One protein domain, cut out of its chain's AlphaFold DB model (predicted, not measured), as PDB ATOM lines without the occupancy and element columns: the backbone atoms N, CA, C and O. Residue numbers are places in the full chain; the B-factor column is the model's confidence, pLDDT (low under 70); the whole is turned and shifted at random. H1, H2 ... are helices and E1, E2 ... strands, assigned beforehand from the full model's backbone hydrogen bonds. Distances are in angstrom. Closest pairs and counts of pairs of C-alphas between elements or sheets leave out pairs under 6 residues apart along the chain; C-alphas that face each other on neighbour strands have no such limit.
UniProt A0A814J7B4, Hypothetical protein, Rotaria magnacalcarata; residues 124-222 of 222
ATOM      1  N   SER A 124       8.122  22.320  86.161       94.75
ATOM      2  CA  SER A 124       7.052  23.220  85.724       94.75
ATOM      3  C   SER A 124       7.334  23.753  84.327       94.75
ATOM      4  O   SER A 124       8.411  24.293  84.078       94.75
ATOM      5  N   TRP A 125       6.359  23.644  83.427       92.12
ATOM      6  CA  TRP A 125       6.438  24.237  82.094       92.12
ATOM      7  C   TRP A 125       5.048  24.552  81.556       92.12
ATOM      8  O   TRP A 125       4.128  23.753  81.693       92.12
ATOM      9  N   ASN A 126       4.885  25.741  80.972       90.44
ATOM     10  CA  ASN A 126       3.627  26.211  80.384       90.44
ATOM     11  C   ASN A 126       2.381  26.016  81.284       90.44
ATOM     12  O   ASN A 126       1.327  25.617  80.804       90.44
ATOM     13  N   ASN A 127       2.500  26.293  82.591       90.69
ATOM     14  CA  ASN A 127       1.441  26.096  83.600       90.69
ATOM     15  C   ASN A 127       1.001  24.624  83.811       90.69
ATOM     16  O   ASN A 127      -0.057  24.369  84.379       90.69
ATOM     17  N   HIS A 128       1.846  23.661  83.443       94.06
ATOM     18  CA  HIS A 128       1.694  22.245  83.777       94.06
ATOM     19  C   HIS A 128       2.866  21.752  84.636       94.06
ATOM     20  O   HIS A 128       3.944  22.358  84.659       94.06
ATOM     21  N   CYS A 129       2.643  20.648  85.347       96.94
ATOM     22  CA  CYS A 129       3.671  19.916  86.078       96.94
ATOM     23  C   CYS A 129       3.970  18.603  85.373       96.94
ATOM     24  O   CYS A 129       3.052  17.886  84.978       96.94
ATOM     25  N   TYR A 130       5.252  18.283  85.245       97.94
ATOM     26  CA  TYR A 130       5.719  17.083  84.570       97.94
ATOM     27  C   TYR A 130       6.627  16.266  85.474       97.94
ATOM     28  O   TYR A 130       7.457  16.826  86.188       97.94
ATOM     29  N   TYR A 131       6.508  14.944  85.425       98.19
ATOM     30  CA  TYR A 131       7.375  14.032  86.167       98.19
ATOM     31  C   TYR A 131       7.810  12.844  85.309       98.19
ATOM     32  O   TYR A 131       7.200  12.532  84.284       98.19
ATOM     33  N   LEU A 132       8.859  12.170  85.779       97.88
ATOM     34  CA  LEU A 132       9.291  10.865  85.291       97.88
ATOM     35  C   LEU A 132       8.981   9.800  86.346       97.88
ATOM     36  O   LEU A 132       9.164  10.035  87.543       97.88
ATOM     37  N   ASP A 133       8.491   8.640  85.918       97.38
ATOM     38  CA  ASP A 133       8.184   7.520  86.815       97.38
ATOM     39  C   ASP A 133       8.389   6.170  86.126       97.38
ATOM     40  O   ASP A 133       8.208   6.048  84.923       97.38
ATOM     41  N   GLY A 134       8.756   5.135  86.873       96.44
ATOM     42  CA  GLY A 134       8.895   3.761  86.383       96.44
ATOM     43  C   GLY A 134       7.565   3.015  86.312       96.44
ATOM     44  O   GLY A 134       7.482   1.882  86.776       96.44
ATOM     45  N   SER A 135       6.513   3.664  85.820       96.31
ATOM     46  CA  SER A 135       5.127   3.197  85.920       96.31
ATOM     47  C   SER A 135       4.609   2.441  84.691       96.31
ATOM     48  O   SER A 135       3.436   2.071  84.664       96.31
ATOM     49  N   GLY A 136       5.448   2.208  83.675       95.38
ATOM     50  CA  GLY A 136       5.087   1.386  82.515       95.38
ATOM     51  C   GLY A 136       3.945   1.961  81.672       95.38
ATOM     52  O   GLY A 136       3.018   1.238  81.320       95.38
ATOM     53  N   GLY A 137       3.975   3.266  81.395       94.56
ATOM     54  CA  GLY A 137       2.978   3.963  80.576       94.56
ATOM     55  C   GLY A 137       1.770   4.492  81.356       94.56
ATOM     56  O   GLY A 137       0.896   5.132  80.770       94.56
ATOM     57  N   VAL A 138       1.700   4.261  82.671       96.38
ATOM     58  CA  VAL A 138       0.558   4.672  83.504       96.38
ATOM     59  C   VAL A 138       0.883   5.936  84.296       96.38
ATOM     60  O   VAL A 138       1.823   5.966  85.087       96.38
ATOM     61  N   CYS A 139       0.075   6.981  84.138       97.50
ATOM     62  CA  CYS A 139       0.185   8.195  84.945       97.50
ATOM     63  C   CYS A 139      -0.728   8.139  86.176       97.50
ATOM     64  O   CYS A 139      -1.746   7.446  86.188       97.50
ATOM     65  N   VAL A 140      -0.371   8.877  87.230       96.81
ATOM     66  CA  VAL A 140      -1.238   9.021  88.403       96.81
ATOM     67  C   VAL A 140      -2.487   9.833  88.050       96.81
ATOM     68  O   VAL A 140      -2.521  10.554  87.053       96.81
ATOM     69  N   ASN A 141      -3.512   9.769  88.901       96.50
ATOM     70  CA  ASN A 141      -4.726  10.550  88.691       96.50
ATOM     71  C   ASN A 141      -4.428  12.062  88.586       96.50
ATOM     72  O   ASN A 141      -3.653  12.601  89.377       96.50
ATOM     73  N   GLY A 142      -5.061  12.733  87.620       95.75
ATOM     74  CA  GLY A 142      -4.800  14.140  87.285       95.75
ATOM     75  C   GLY A 142      -3.604  14.365  86.352       95.75
ATOM     76  O   GLY A 142      -3.243  15.512  86.100       95.75
ATOM     77  N   TYR A 143      -2.992  13.295  85.842       98.19
ATOM     78  CA  TYR A 143      -1.894  13.350  84.883       98.19
ATOM     79  C   TYR A 143      -2.170  12.423  83.697       98.19
ATOM     80  O   TYR A 143      -2.865  11.415  83.817       98.19
ATOM     81  N   THR A 144      -1.600  12.759  82.545       98.00
ATOM     82  CA  THR A 144      -1.640  11.964  81.309       98.00
ATOM     83  C   THR A 144      -0.246  11.884  80.698       98.00
ATOM     84  O   THR A 144       0.655  12.606  81.128       98.00
ATOM     85  N   LEU A 145      -0.040  10.984  79.733       96.88
ATOM     86  CA  LEU A 145       1.241  10.886  79.035       96.88
ATOM     87  C   LEU A 145       1.588  12.229  78.379       96.88
ATOM     88  O   LEU A 145       0.770  12.820  77.676       96.88
ATOM     89  N   GLY A 146       2.808  12.710  78.612       95.19
ATOM     90  CA  GLY A 146       3.340  13.888  77.933       95.19
ATOM     91  C   GLY A 146       3.911  13.529  76.560       95.19
ATOM     92  O   GLY A 146       4.244  12.375  76.301       95.19
ATOM     93  N   THR A 147       4.055  14.513  75.674       93.44
ATOM     94  CA  THR A 147       4.615  14.315  74.325       93.44
ATOM     95  C   THR A 147       6.138  14.478  74.304       93.44
ATOM     96  O   THR A 147       6.716  15.207  75.114       93.44
ATOM     97  N   ASN A 148       6.793  13.866  73.320       91.00
ATOM     98  CA  ASN A 148       8.193  14.069  72.945       91.00
ATOM     99  C   ASN A 148       8.512  15.550  72.704       91.00
ATOM    100  O   ASN A 148       9.609  15.999  73.035       91.00
ATOM    101  N   ALA A 149       7.569  16.314  72.144       88.88
ATOM    102  CA  ALA A 149       7.748  17.745  71.903       88.88
ATOM    103  C   ALA A 149       7.925  18.522  73.217       88.88
ATOM    104  O   ALA A 149       8.858  19.312  73.349       88.88
ATOM    105  N   VAL A 150       7.070  18.262  74.210       92.81
ATOM    106  CA  VAL A 150       7.199  18.884  75.532       92.81
ATOM    107  C   VAL A 150       8.452  18.381  76.239       92.81
ATOM    108  O   VAL A 150       9.211  19.187  76.775       92.81
ATOM    109  N   LEU A 151       8.703  17.069  76.199       94.19
ATOM    110  CA  LEU A 151       9.880  16.469  76.818       94.19
ATOM    111  C   LEU A 151      11.170  17.102  76.291       94.19
ATOM    112  O   LEU A 151      12.008  17.504  77.091       94.19
ATOM    113  N   GLY A 152      11.293  17.303  74.977       92.44
ATOM    114  CA  GLY A 152      12.441  17.977  74.366       92.44
ATOM    115  C   GLY A 152      12.701  19.384  74.896       92.44
ATOM    116  O   GLY A 152      13.854  19.803  74.990       92.44
ATOM    117  N   CYS A 153      11.655  20.095  75.315       92.00
ATOM    118  CA  CYS A 153      11.778  21.437  75.873       92.00
ATOM    119  C   CYS A 153      12.241  21.481  77.322       92.00
ATOM    120  O   CYS A 153      12.831  22.475  77.753       92.00
ATOM    121  N   ILE A 154      11.955  20.432  78.084       94.56
ATOM    122  CA  ILE A 154      12.138  20.446  79.535       94.56
ATOM    123  C   ILE A 154      13.081  19.356  80.030       94.56
ATOM    124  O   ILE A 154      13.339  19.280  81.228       94.56
ATOM    125  N   ALA A 155      13.625  18.535  79.130       95.12
ATOM    126  CA  ALA A 155      14.416  17.363  79.476       95.12
ATOM    127  C   ALA A 155      15.576  17.694  80.424       95.12
ATOM    128  O   ALA A 155      15.727  17.065  81.468       95.12
ATOM    129  N   SER A 156      16.348  18.743  80.129       94.69
ATOM    130  CA  SER A 156      17.487  19.156  80.961       94.69
ATOM    131  C   SER A 156      17.097  19.526  82.399       94.69
ATOM    132  O   SER A 156      17.908  19.364  83.315       94.69
ATOM    133  N   GLN A 157      15.851  19.954  82.621       96.06
ATOM    134  CA  GLN A 157      15.329  20.369  83.927       96.06
ATOM    135  C   GLN A 157      15.017  19.186  84.855       96.06
ATOM    136  O   GLN A 157      14.797  19.389  86.049       96.06
ATOM    137  N   PHE A 158      15.028  17.952  84.337       96.75
ATOM    138  CA  PHE A 158      14.925  16.744  85.159       96.75
ATOM    139  C   PHE A 158      16.217  16.402  85.908       96.75
ATOM    140  O   PHE A 158      16.194  15.570  86.813       96.75
ATOM    141  N   THR A 159      17.334  17.062  85.596       96.81
ATOM    142  CA  THR A 159      18.578  16.907  86.360       96.81
ATOM    143  C   THR A 159      18.345  17.267  87.829       96.81
ATOM    144  O   THR A 159      17.798  18.322  88.144       96.81
ATOM    145  N   GLY A 160      18.744  16.384  88.744       96.06
ATOM    146  CA  GLY A 160      18.525  16.559  90.181       96.06
ATOM    147  C   GLY A 160      17.107  16.225  90.666       96.06
ATOM    148  O   GLY A 160      16.871  16.238  91.873       96.06
ATOM    149  N   LYS A 161      16.165  15.902  89.768       96.50
ATOM    150  CA  LYS A 161      14.832  15.399  90.139       96.50
ATOM    151  C   LYS A 161      14.895  13.915  90.501       96.50
ATOM    152  O   LYS A 161      15.902  13.249  90.282       96.50
ATOM    153  N   ASN A 162      13.818  13.403  91.084       96.94
ATOM    154  CA  ASN A 162      13.645  11.987  91.405       96.94
ATOM    155  C   ASN A 162      12.459  11.417  90.627       96.94
ATOM    156  O   ASN A 162      11.643  12.173  90.101       96.94
ATOM    157  N   TYR A 163      12.346  10.088  90.605       97.06
ATOM    158  CA  TYR A 163      11.091   9.435  90.238       97.06
ATOM    159  C   TYR A 163       9.966   9.919  91.144       97.06
ATOM    160  O   TYR A 163      10.194  10.217  92.321       97.06
ATOM    161  N   ARG A 164       8.747   9.941  90.609       96.06
ATOM    162  CA  ARG A 164       7.572  10.245  91.420       96.06
ATOM    163  C   ARG A 164       7.327   9.178  92.486       96.06
ATOM    164  O   ARG A 164       7.160   9.529  93.647       96.06
ATOM    165  N   ASN A 165       7.287   7.902  92.095       95.56
ATOM    166  CA  ASN A 165       6.949   6.793  92.995       95.56
ATOM    167  C   ASN A 165       7.848   5.566  92.798       95.56
ATOM    168  O   ASN A 165       8.294   4.963  93.770       95.56
ATOM    169  N   THR A 166       8.082   5.177  91.549       96.25
ATOM    170  CA  THR A 166       8.654   3.885  91.167       96.25
ATOM    171  C   THR A 166       9.915   4.109  90.350       96.25
ATOM    172  O   THR A 166       9.903   4.839  89.364       96.25
ATOM    173  N   THR A 167      11.013   3.457  90.726       96.75
ATOM    174  CA  THR A 167      12.219   3.417  89.891       96.75
ATOM    175  C   THR A 167      11.945   2.590  88.637       96.75
ATOM    176  O   THR A 167      11.369   1.509  88.726       96.75
ATOM    177  N   SER A 168      12.366   3.076  87.472       95.69
ATOM    178  CA  SER A 168      12.188   2.338  86.221       95.69
ATOM    179  C   SER A 168      13.162   1.165  86.079       95.69
ATOM    180  O   SER A 168      14.264   1.199  86.613       95.69
ATOM    181  N   SER A 169      12.790   0.141  85.308       94.19
ATOM    182  CA  SER A 169      13.683  -0.935  84.859       94.19
ATOM    183  C   SER A 169      14.178  -0.762  83.414       94.19
ATOM    184  O   SER A 169      14.862  -1.645  82.900       94.19
ATOM    185  N   ASN A 170      13.832   0.344  82.741       93.44
ATOM    186  CA  ASN A 170      14.223   0.638  81.363       93.44
ATOM    187  C   ASN A 170      14.593   2.126  81.196       93.44
ATOM    188  O   ASN A 170      13.989   2.990  81.819       93.44
ATOM    189  N   CYS A 171      15.589   2.445  80.369       94.19
ATOM    190  CA  CYS A 171      15.997   3.835  80.147       94.19
ATOM    191  C   CYS A 171      15.162   4.583  79.100       94.19
ATOM    192  O   CYS A 171      15.256   5.811  79.043       94.19
ATOM    193  N   CYS A 172      14.384   3.879  78.277       95.06
ATOM    194  CA  CYS A 172      13.543   4.473  77.247       95.06
ATOM    195  C   CYS A 172      12.279   5.063  77.846       95.06
ATOM    196  O   CYS A 172      11.630   4.440  78.689       95.06
ATOM    197  N   ILE A 173      11.948   6.271  77.402       95.56
ATOM    198  CA  ILE A 173      10.851   7.045  77.959       95.56
ATOM    199  C   ILE A 173       9.612   6.860  77.103       95.56
ATOM    200  O   ILE A 173       9.548   7.330  75.969       95.56
ATOM    201  N   TRP A 174       8.606   6.239  77.700       95.31
ATOM    202  CA  TRP A 174       7.264   6.157  77.164       95.31
ATOM    203  C   TRP A 174       6.611   7.546  77.192       95.31
ATOM    204  O   TRP A 174       6.462   8.162  78.254       95.31
ATOM    205  N   THR A 175       6.218   8.028  76.015       94.25
ATOM    206  CA  THR A 175       5.485   9.283  75.797       94.25
ATOM    207  C   THR A 175       4.136   9.032  75.107       94.25
ATOM    208  O   THR A 175       3.801   7.909  74.739       94.25
ATOM    209  N   ALA A 176       3.322  10.073  74.942       93.38
ATOM    210  CA  ALA A 176       2.039   9.989  74.238       93.38
ATOM    211  C   ALA A 176       2.177   9.798  72.716       93.38
ATOM    212  O   ALA A 176       1.179   9.566  72.034       93.38
ATOM    213  N   ASP A 177       3.388   9.945  72.176       89.12
ATOM    214  CA  ASP A 177       3.633   9.876  70.743       89.12
ATOM    215  C   ASP A 177       3.818   8.439  70.258       89.12
ATOM    216  O   ASP A 177       4.030   7.502  71.027       89.12
ATOM    217  N   THR A 178       3.761   8.266  68.936       84.94
ATOM    218  CA  THR A 178       3.896   6.951  68.308       84.94
ATOM    219  C   THR A 178       5.243   6.303  68.578       84.94
ATOM    220  O   THR A 178       5.274   5.087  68.600       84.94
ATOM    221  N   TYR A 179       6.325   7.056  68.781       85.50
ATOM    222  CA  TYR A 179       7.671   6.514  68.983       85.50
ATOM    223  C   TYR A 179       8.300   7.061  70.257       85.50
ATOM    224  O   TYR A 179       8.179   8.250  70.561       85.50
ATOM    225  N   GLU A 180       9.035   6.210  70.965       87.56
ATOM    226  CA  GLU A 180       9.935   6.654  72.020       87.56
ATOM    227  C   GLU A 180      11.158   7.270  71.344       87.56
ATOM    228  O   GLU A 180      11.797   6.636  70.508       87.56
ATOM    229  N   CYS A 181      11.449   8.533  71.653       90.25
ATOM    230  CA  CYS A 181      12.604   9.232  71.081       90.25
ATOM    231  C   CYS A 181      13.604   9.700  72.125       90.25
ATOM    232  O   CYS A 181      14.715  10.104  71.777       90.25
ATOM    233  N   TYR A 182      13.217   9.644  73.393       93.19
ATOM    234  CA  TYR A 182      14.030  10.086  74.505       93.19
ATOM    235  C   TYR A 182      14.375   8.910  75.399       93.19
ATOM    236  O   TYR A 182      13.572   8.004  75.622       93.19
ATOM    237  N   GLY A 183      15.575   8.975  75.952       95.06
ATOM    238  CA  GLY A 183      16.021   8.053  76.973       95.06
ATOM    239  C   GLY A 183      16.975   8.726  77.945       95.06
ATOM    240  O   GLY A 183      17.479   9.826  77.708       95.06
ATOM    241  N   MET A 184      17.212   8.049  79.057       95.00
ATOM    242  CA  MET A 184      18.182   8.450  80.069       95.00
ATOM    243  C   MET A 184      19.489   7.692  79.839       95.00
ATOM    244  O   MET A 184      19.491   6.467  79.839       95.00
ATOM    245  N   ASN A 185      20.618   8.387  79.683       90.69
ATOM    246  CA  ASN A 185      21.914   7.709  79.519       90.69
ATOM    247  C   ASN A 185      22.431   7.075  80.816       90.69
ATOM    248  O   ASN A 185      23.198   6.115  80.776       90.69
ATOM    249  N   THR A 186      22.056   7.637  81.964       88.88
ATOM    250  CA  THR A 186      22.550   7.236  83.284       88.88
ATOM    251  C   THR A 186      21.435   7.326  84.324       88.88
ATOM    252  O   THR A 186      20.479   8.082  84.164       88.88
ATOM    253  N   ASN A 187      21.560   6.560  85.414       87.94
ATOM    254  CA  ASN A 187      20.675   6.612  86.591       87.94
ATOM    255  C   ASN A 187      19.172   6.370  86.302       87.94
ATOM    256  O   ASN A 187      18.310   6.777  87.080       87.94
ATOM    257  N   CYS A 188      18.853   5.672  85.209       90.81
ATOM    258  CA  CYS A 188      17.479   5.345  84.812       90.81
ATOM    259  C   CYS A 188      16.915   4.085  85.511       90.81
ATOM    260  O   CYS A 188      15.714   3.838  85.481       90.81
ATOM    261  N   ASN A 189      17.784   3.265  86.122       94.31
ATOM    262  CA  ASN A 189      17.404   2.014  86.802       94.31
ATOM    263  C   ASN A 189      17.863   1.940  88.256       94.31
ATOM    264  O   ASN A 189      17.964   0.872  88.854       94.31
ATOM    265  N   SER A 190      18.158   3.096  88.829       94.12
ATOM    266  CA  SER A 190      18.568   3.252  90.217       94.12
ATOM    267  C   SER A 190      17.708   4.327  90.858       94.12
ATOM    268  O   SER A 190      17.308   5.268  90.174       94.12
ATOM    269  N   ALA A 191      17.464   4.225  92.166       90.62
ATOM    270  CA  ALA A 191      16.878   5.332  92.915       90.62
ATOM    271  C   ALA A 191      17.703   6.615  92.688       90.62
ATOM    272  O   ALA A 191      18.926   6.551  92.529       90.62
ATOM    273  N   GLY A 192      17.017   7.755  92.586       84.25
ATOM    274  CA  GLY A 192      17.642   9.017  92.202       84.25
ATOM    275  C   GLY A 192      18.411   9.714  93.340       84.25
ATOM    276  O   GLY A 192      18.695   9.094  94.370       84.25
ATOM    277  N   PRO A 193      18.766  11.003  93.163       95.19
ATOM    278  CA  PRO A 193      18.343  11.876  92.062       95.19
ATOM    279  C   PRO A 193      18.976  11.532  90.709       95.19
ATOM    280  O   PRO A 193      20.020  10.883  90.624       95.19
ATOM    281  N   PHE A 194      18.332  11.987  89.636       95.88
ATOM    282  CA  PHE A 194      18.845  11.877  88.277       95.88
ATOM    283  C   PHE A 194      20.129  12.696  88.117       95.88
ATOM    284  O   PHE A 194      20.156  13.896  88.402       95.88
ATOM    285  N   SER A 195      21.188  12.051  87.628       94.75
ATOM    286  CA  SER A 195      22.481  12.693  87.357       94.75
ATOM    287  C   SER A 195      22.470  13.546  86.085       94.75
ATOM    288  O   SER A 195      23.273  14.466  85.954       94.75
ATOM    289  N   SER A 196      21.552  13.259  85.162       95.50
ATOM    290  CA  SER A 196      21.317  14.002  83.923       95.50
ATOM    291  C   SER A 196      19.831  13.965  83.564       95.50
ATOM    292  O   SER A 196      19.092  13.129  84.078       95.50
ATOM    293  N   GLY A 197      19.385  14.889  82.715       95.50
ATOM    294  CA  GLY A 197      18.051  14.840  82.119       95.50
ATOM    295  C   GLY A 197      17.984  13.905  80.902       95.50
ATOM    296  O   GLY A 197      19.029  13.495  80.388       95.50
ATOM    297  N   PRO A 198      16.775  13.600  80.399       96.19
ATOM    298  CA  PRO A 198      16.609  12.840  79.169       96.19
ATOM    299  C   PRO A 198      17.311  13.486  77.978       96.19
ATOM    300  O   PRO A 198      17.426  14.707  77.884       96.19
ATOM    301  N   ILE A 199      17.732  12.666  77.023       94.00
ATOM    302  CA  ILE A 199      18.265  13.141  75.749       94.00
ATOM    303  C   ILE A 199      17.644  12.362  74.593       94.00
ATOM    304  O   ILE A 199      17.171  11.236  74.768       94.00
ATOM    305  N   ILE A 200      17.663  12.967  73.406       91.19
ATOM    306  CA  ILE A 200      17.272  12.279  72.174       91.19
ATOM    307  C   ILE A 200      18.178  11.063  71.983       91.19
ATOM    308  O   ILE A 200      19.398  11.175  72.117       91.19
ATOM    309  N   ASN A 201      17.572   9.917  71.674       90.06
ATOM    310  CA  ASN A 201      18.250   8.633  71.496       90.06
ATOM    311  C   ASN A 201      19.103   8.199  72.708       90.06
ATOM    312  O   ASN A 201      20.058   7.431  72.579       90.06
ATOM    313  N   GLY A 202      18.783   8.697  73.908       90.81
ATOM    314  CA  GLY A 202      19.449   8.240  75.122       90.81
ATOM    315  C   GLY A 202      19.247   6.737  75.299       90.81
ATOM    316  O   GLY A 202      18.170   6.237  74.996       90.81
ATOM    317  N   ALA A 203      20.281   6.018  75.735       91.56
ATOM    318  CA  ALA A 203      20.268   4.554  75.861       91.56
ATOM    319  C   ALA A 203      19.786   3.780  74.608       91.56
ATOM    320  O   ALA A 203      19.249   2.683  74.742       91.56
ATOM    321  N   TRP A 204      20.015   4.322  73.402       90.50
ATOM    322  CA  TRP A 204      19.620   3.711  72.120       90.50
ATOM    323  C   TRP A 204      18.105   3.587  71.925       90.50
ATOM    324  O   TRP A 204      17.626   2.666  71.265       90.50
ATOM    325  N   CYS A 205      17.343   4.510  72.506       89.62
ATOM    326  CA  CYS A 205      15.885   4.487  72.457       89.62
ATOM    327  C   CYS A 205      15.287   5.056  71.163       89.62
ATOM    328  O   CYS A 205      14.098   5.331  71.135       89.62
ATOM    329  N   GLU A 206      16.066   5.263  70.100       83.81
ATOM    330  CA  GLU A 206      15.558   5.718  68.803       83.81
ATOM    331  C   GLU A 206      14.533   4.738  68.214       83.81
ATOM    332  O   GLU A 206      14.870   3.641  67.769       83.81
ATOM    333  N   ASN A 207      13.270   5.173  68.184       78.88
ATOM    334  CA  ASN A 207      12.120   4.394  67.724       78.88
ATOM    335  C   ASN A 207      11.909   3.102  68.531       78.88
ATOM    336  O   ASN A 207      11.453   2.093  67.990       78.88
ATOM    337  N   ALA A 208      12.250   3.124  69.821       78.38
ATOM    338  CA  ALA A 208      11.972   2.010  70.713       78.38
ATOM    339  C   ALA A 208      10.462   1.874  70.997       78.38
ATOM    340  O   ALA A 208       9.709   2.851  70.975       78.38
ATOM    341  N   HIS A 209      10.039   0.634  71.264       73.75
ATOM    342  CA  HIS A 209       8.679   0.253  71.679       73.75
ATOM    343  C   HIS A 209       8.735  -0.798  72.773       73.75
ATOM    344  O   HIS A 209       8.226  -1.915  72.650       73.75
ATOM    345  N   ASN A 210       9.439  -0.465  73.845       72.12
ATOM    346  CA  ASN A 210       9.723  -1.424  74.898       72.12
ATOM    347  C   ASN A 210       8.699  -1.298  76.022       72.12
ATOM    348  O   ASN A 210       9.093  -0.990  77.138       72.12
ATOM    349  N   TYR A 211       7.425  -1.598  75.730       78.50
ATOM    350  CA  TYR A 211       6.257  -1.501  76.624       78.50
ATOM    351  C   TYR A 211       6.302  -2.448  77.839       78.50
ATOM    352  O   TYR A 211       5.475  -3.345  78.016       78.50
ATOM    353  N   GLN A 212       7.314  -2.274  78.676       83.19
ATOM    354  CA  GLN A 212       7.573  -3.064  79.868       83.19
ATOM    355  C   GLN A 212       6.814  -2.482  81.064       83.19
ATOM    356  O   GLN A 212       6.624  -1.273  81.178       83.19
ATOM    357  N   SER A 213       6.442  -3.340  82.016       86.38
ATOM    358  CA  SER A 213       5.631  -2.954  83.182       86.38
ATOM    359  C   SER A 213       6.271  -1.895  84.093       86.38
ATOM    360  O   SER A 213       5.567  -1.292  84.892       86.38
ATOM    361  N   GLN A 214       7.589  -1.684  84.003       92.19
ATOM    362  CA  GLN A 214       8.333  -0.664  84.756       92.19
ATOM    363  C   GLN A 214       9.121   0.278  83.842       92.19
ATOM    364  O   GLN A 214      10.155   0.825  84.229       92.19
ATOM    365  N   GLN A 215       8.663   0.473  82.609       94.50
ATOM    366  CA  GLN A 215       9.290   1.422  81.704       94.50
ATOM    367  C   GLN A 215       9.185   2.861  82.231       94.50
ATOM    368  O   GLN A 215       8.200   3.238  82.878       94.50
ATOM    369  N   LEU A 216      10.221   3.658  81.964       96.12
ATOM    370  CA  LEU A 216      10.257   5.062  82.326       96.12
ATOM    371  C   LEU A 216       9.158   5.790  81.561       96.12
ATOM    372  O   LEU A 216       9.023   5.642  80.357       96.12
ATOM    373  N   THR A 217       8.341   6.546  82.269       97.06
ATOM    374  CA  THR A 217       7.099   7.119  81.764       97.06
ATOM    375  C   THR A 217       7.125   8.612  82.001       97.06
ATOM    376  O   THR A 217       7.407   9.060  83.116       97.06
ATOM    377  N   PHE A 218       6.837   9.381  80.957       97.88
ATOM    378  CA  PHE A 218       6.739  10.831  81.035       97.88
ATOM    379  C   PHE A 218       5.282  11.258  81.152       97.88
ATOM    380  O   PHE A 218       4.478  11.028  80.248       97.88
ATOM    381  N   CYS A 219       4.948  11.906  82.263       98.50
ATOM    382  CA  CYS A 219       3.585  12.317  82.578       98.50
ATOM    383  C   CYS A 219       3.505  13.829  82.791       98.50
ATOM    384  O   CYS A 219       4.396  14.413  83.406       98.50
ATOM    385  N   GLY A 220       2.419  14.443  82.324       97.75
ATOM    386  CA  GLY A 220       2.081  15.855  82.504       97.75
ATOM    387  C   GLY A 220       0.691  16.038  83.108       97.75
ATOM    388  O   GLY A 220      -0.205  15.231  82.854       97.75
ATOM    389  N   SER A 221       0.510  17.067  83.937       97.00
ATOM    390  CA  SER A 221      -0.785  17.379  84.552       97.00
ATOM    391  C   SER A 221      -1.817  17.769  83.493       97.00
ATOM    392  O   SER A 221      -1.467  18.474  82.544       97.00
ATOM    393  N   VAL A 222      -3.069  17.331  83.665       88.56
ATOM    394  CA  VAL A 222      -4.198  17.731  82.798       88.56
ATOM    395  C   VAL A 222      -4.671  19.154  83.060       88.56
ATOM    396  O   VAL A 222      -4.473  19.645  84.195       88.56
TER     397      VAL A 222
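Overview. This is residues 124 to 222 of the 222 residues of the protein "Hypothetical protein" of Rotaria magnacalcarata (UniProt A0A814J7B4). With little regular structure, this is a rounded, loop-rich body holding a small, strongly twisted, branched sheet, E4 between E1 on one side and E2 and E3 on the other, with H1 across one face. The printed part has 99 residues, 32 of them in named elements, E1, E2, H1, E3, E4 in order; the class is mixed. It is compact, radius of gyration of the C-alphas 11.5 A, spanning 31 by 28 by 24 A.

Arrangement. E4, residues 215 to 221, is antiparallel to E1, residues 128 to 133, and E2, residues 143 to 145, and parallel to E3, residues 170 to 174. Within hydrogen-bond range are N 133 and O 217, 3.0 A, N 144 and O 220, 2.9 A, and N 174 and O 216, 2.8 A. H1, residues 148 to 158, is on the sheet at a height of 9.3 A; its closest C-alpha pair with E4 is Leu 151 and Phe 218, 7.7 A. H1 has 3 of 7 O i to N i+4 and 5 of 8 O i to N i+3 pairs within range.

Along the chain. E1, 16.4 A, begins at C-alpha 128 (1.694, 22.245, 83.777); E4, 19.1 A, ends at C-alpha 221 (-0.785, 17.379, 84.552).

Size, cuts and confidence. The E3 to E4 link, 40 residues, is long. The printed part has no cut; no printed residue is under 70 in pLDDT.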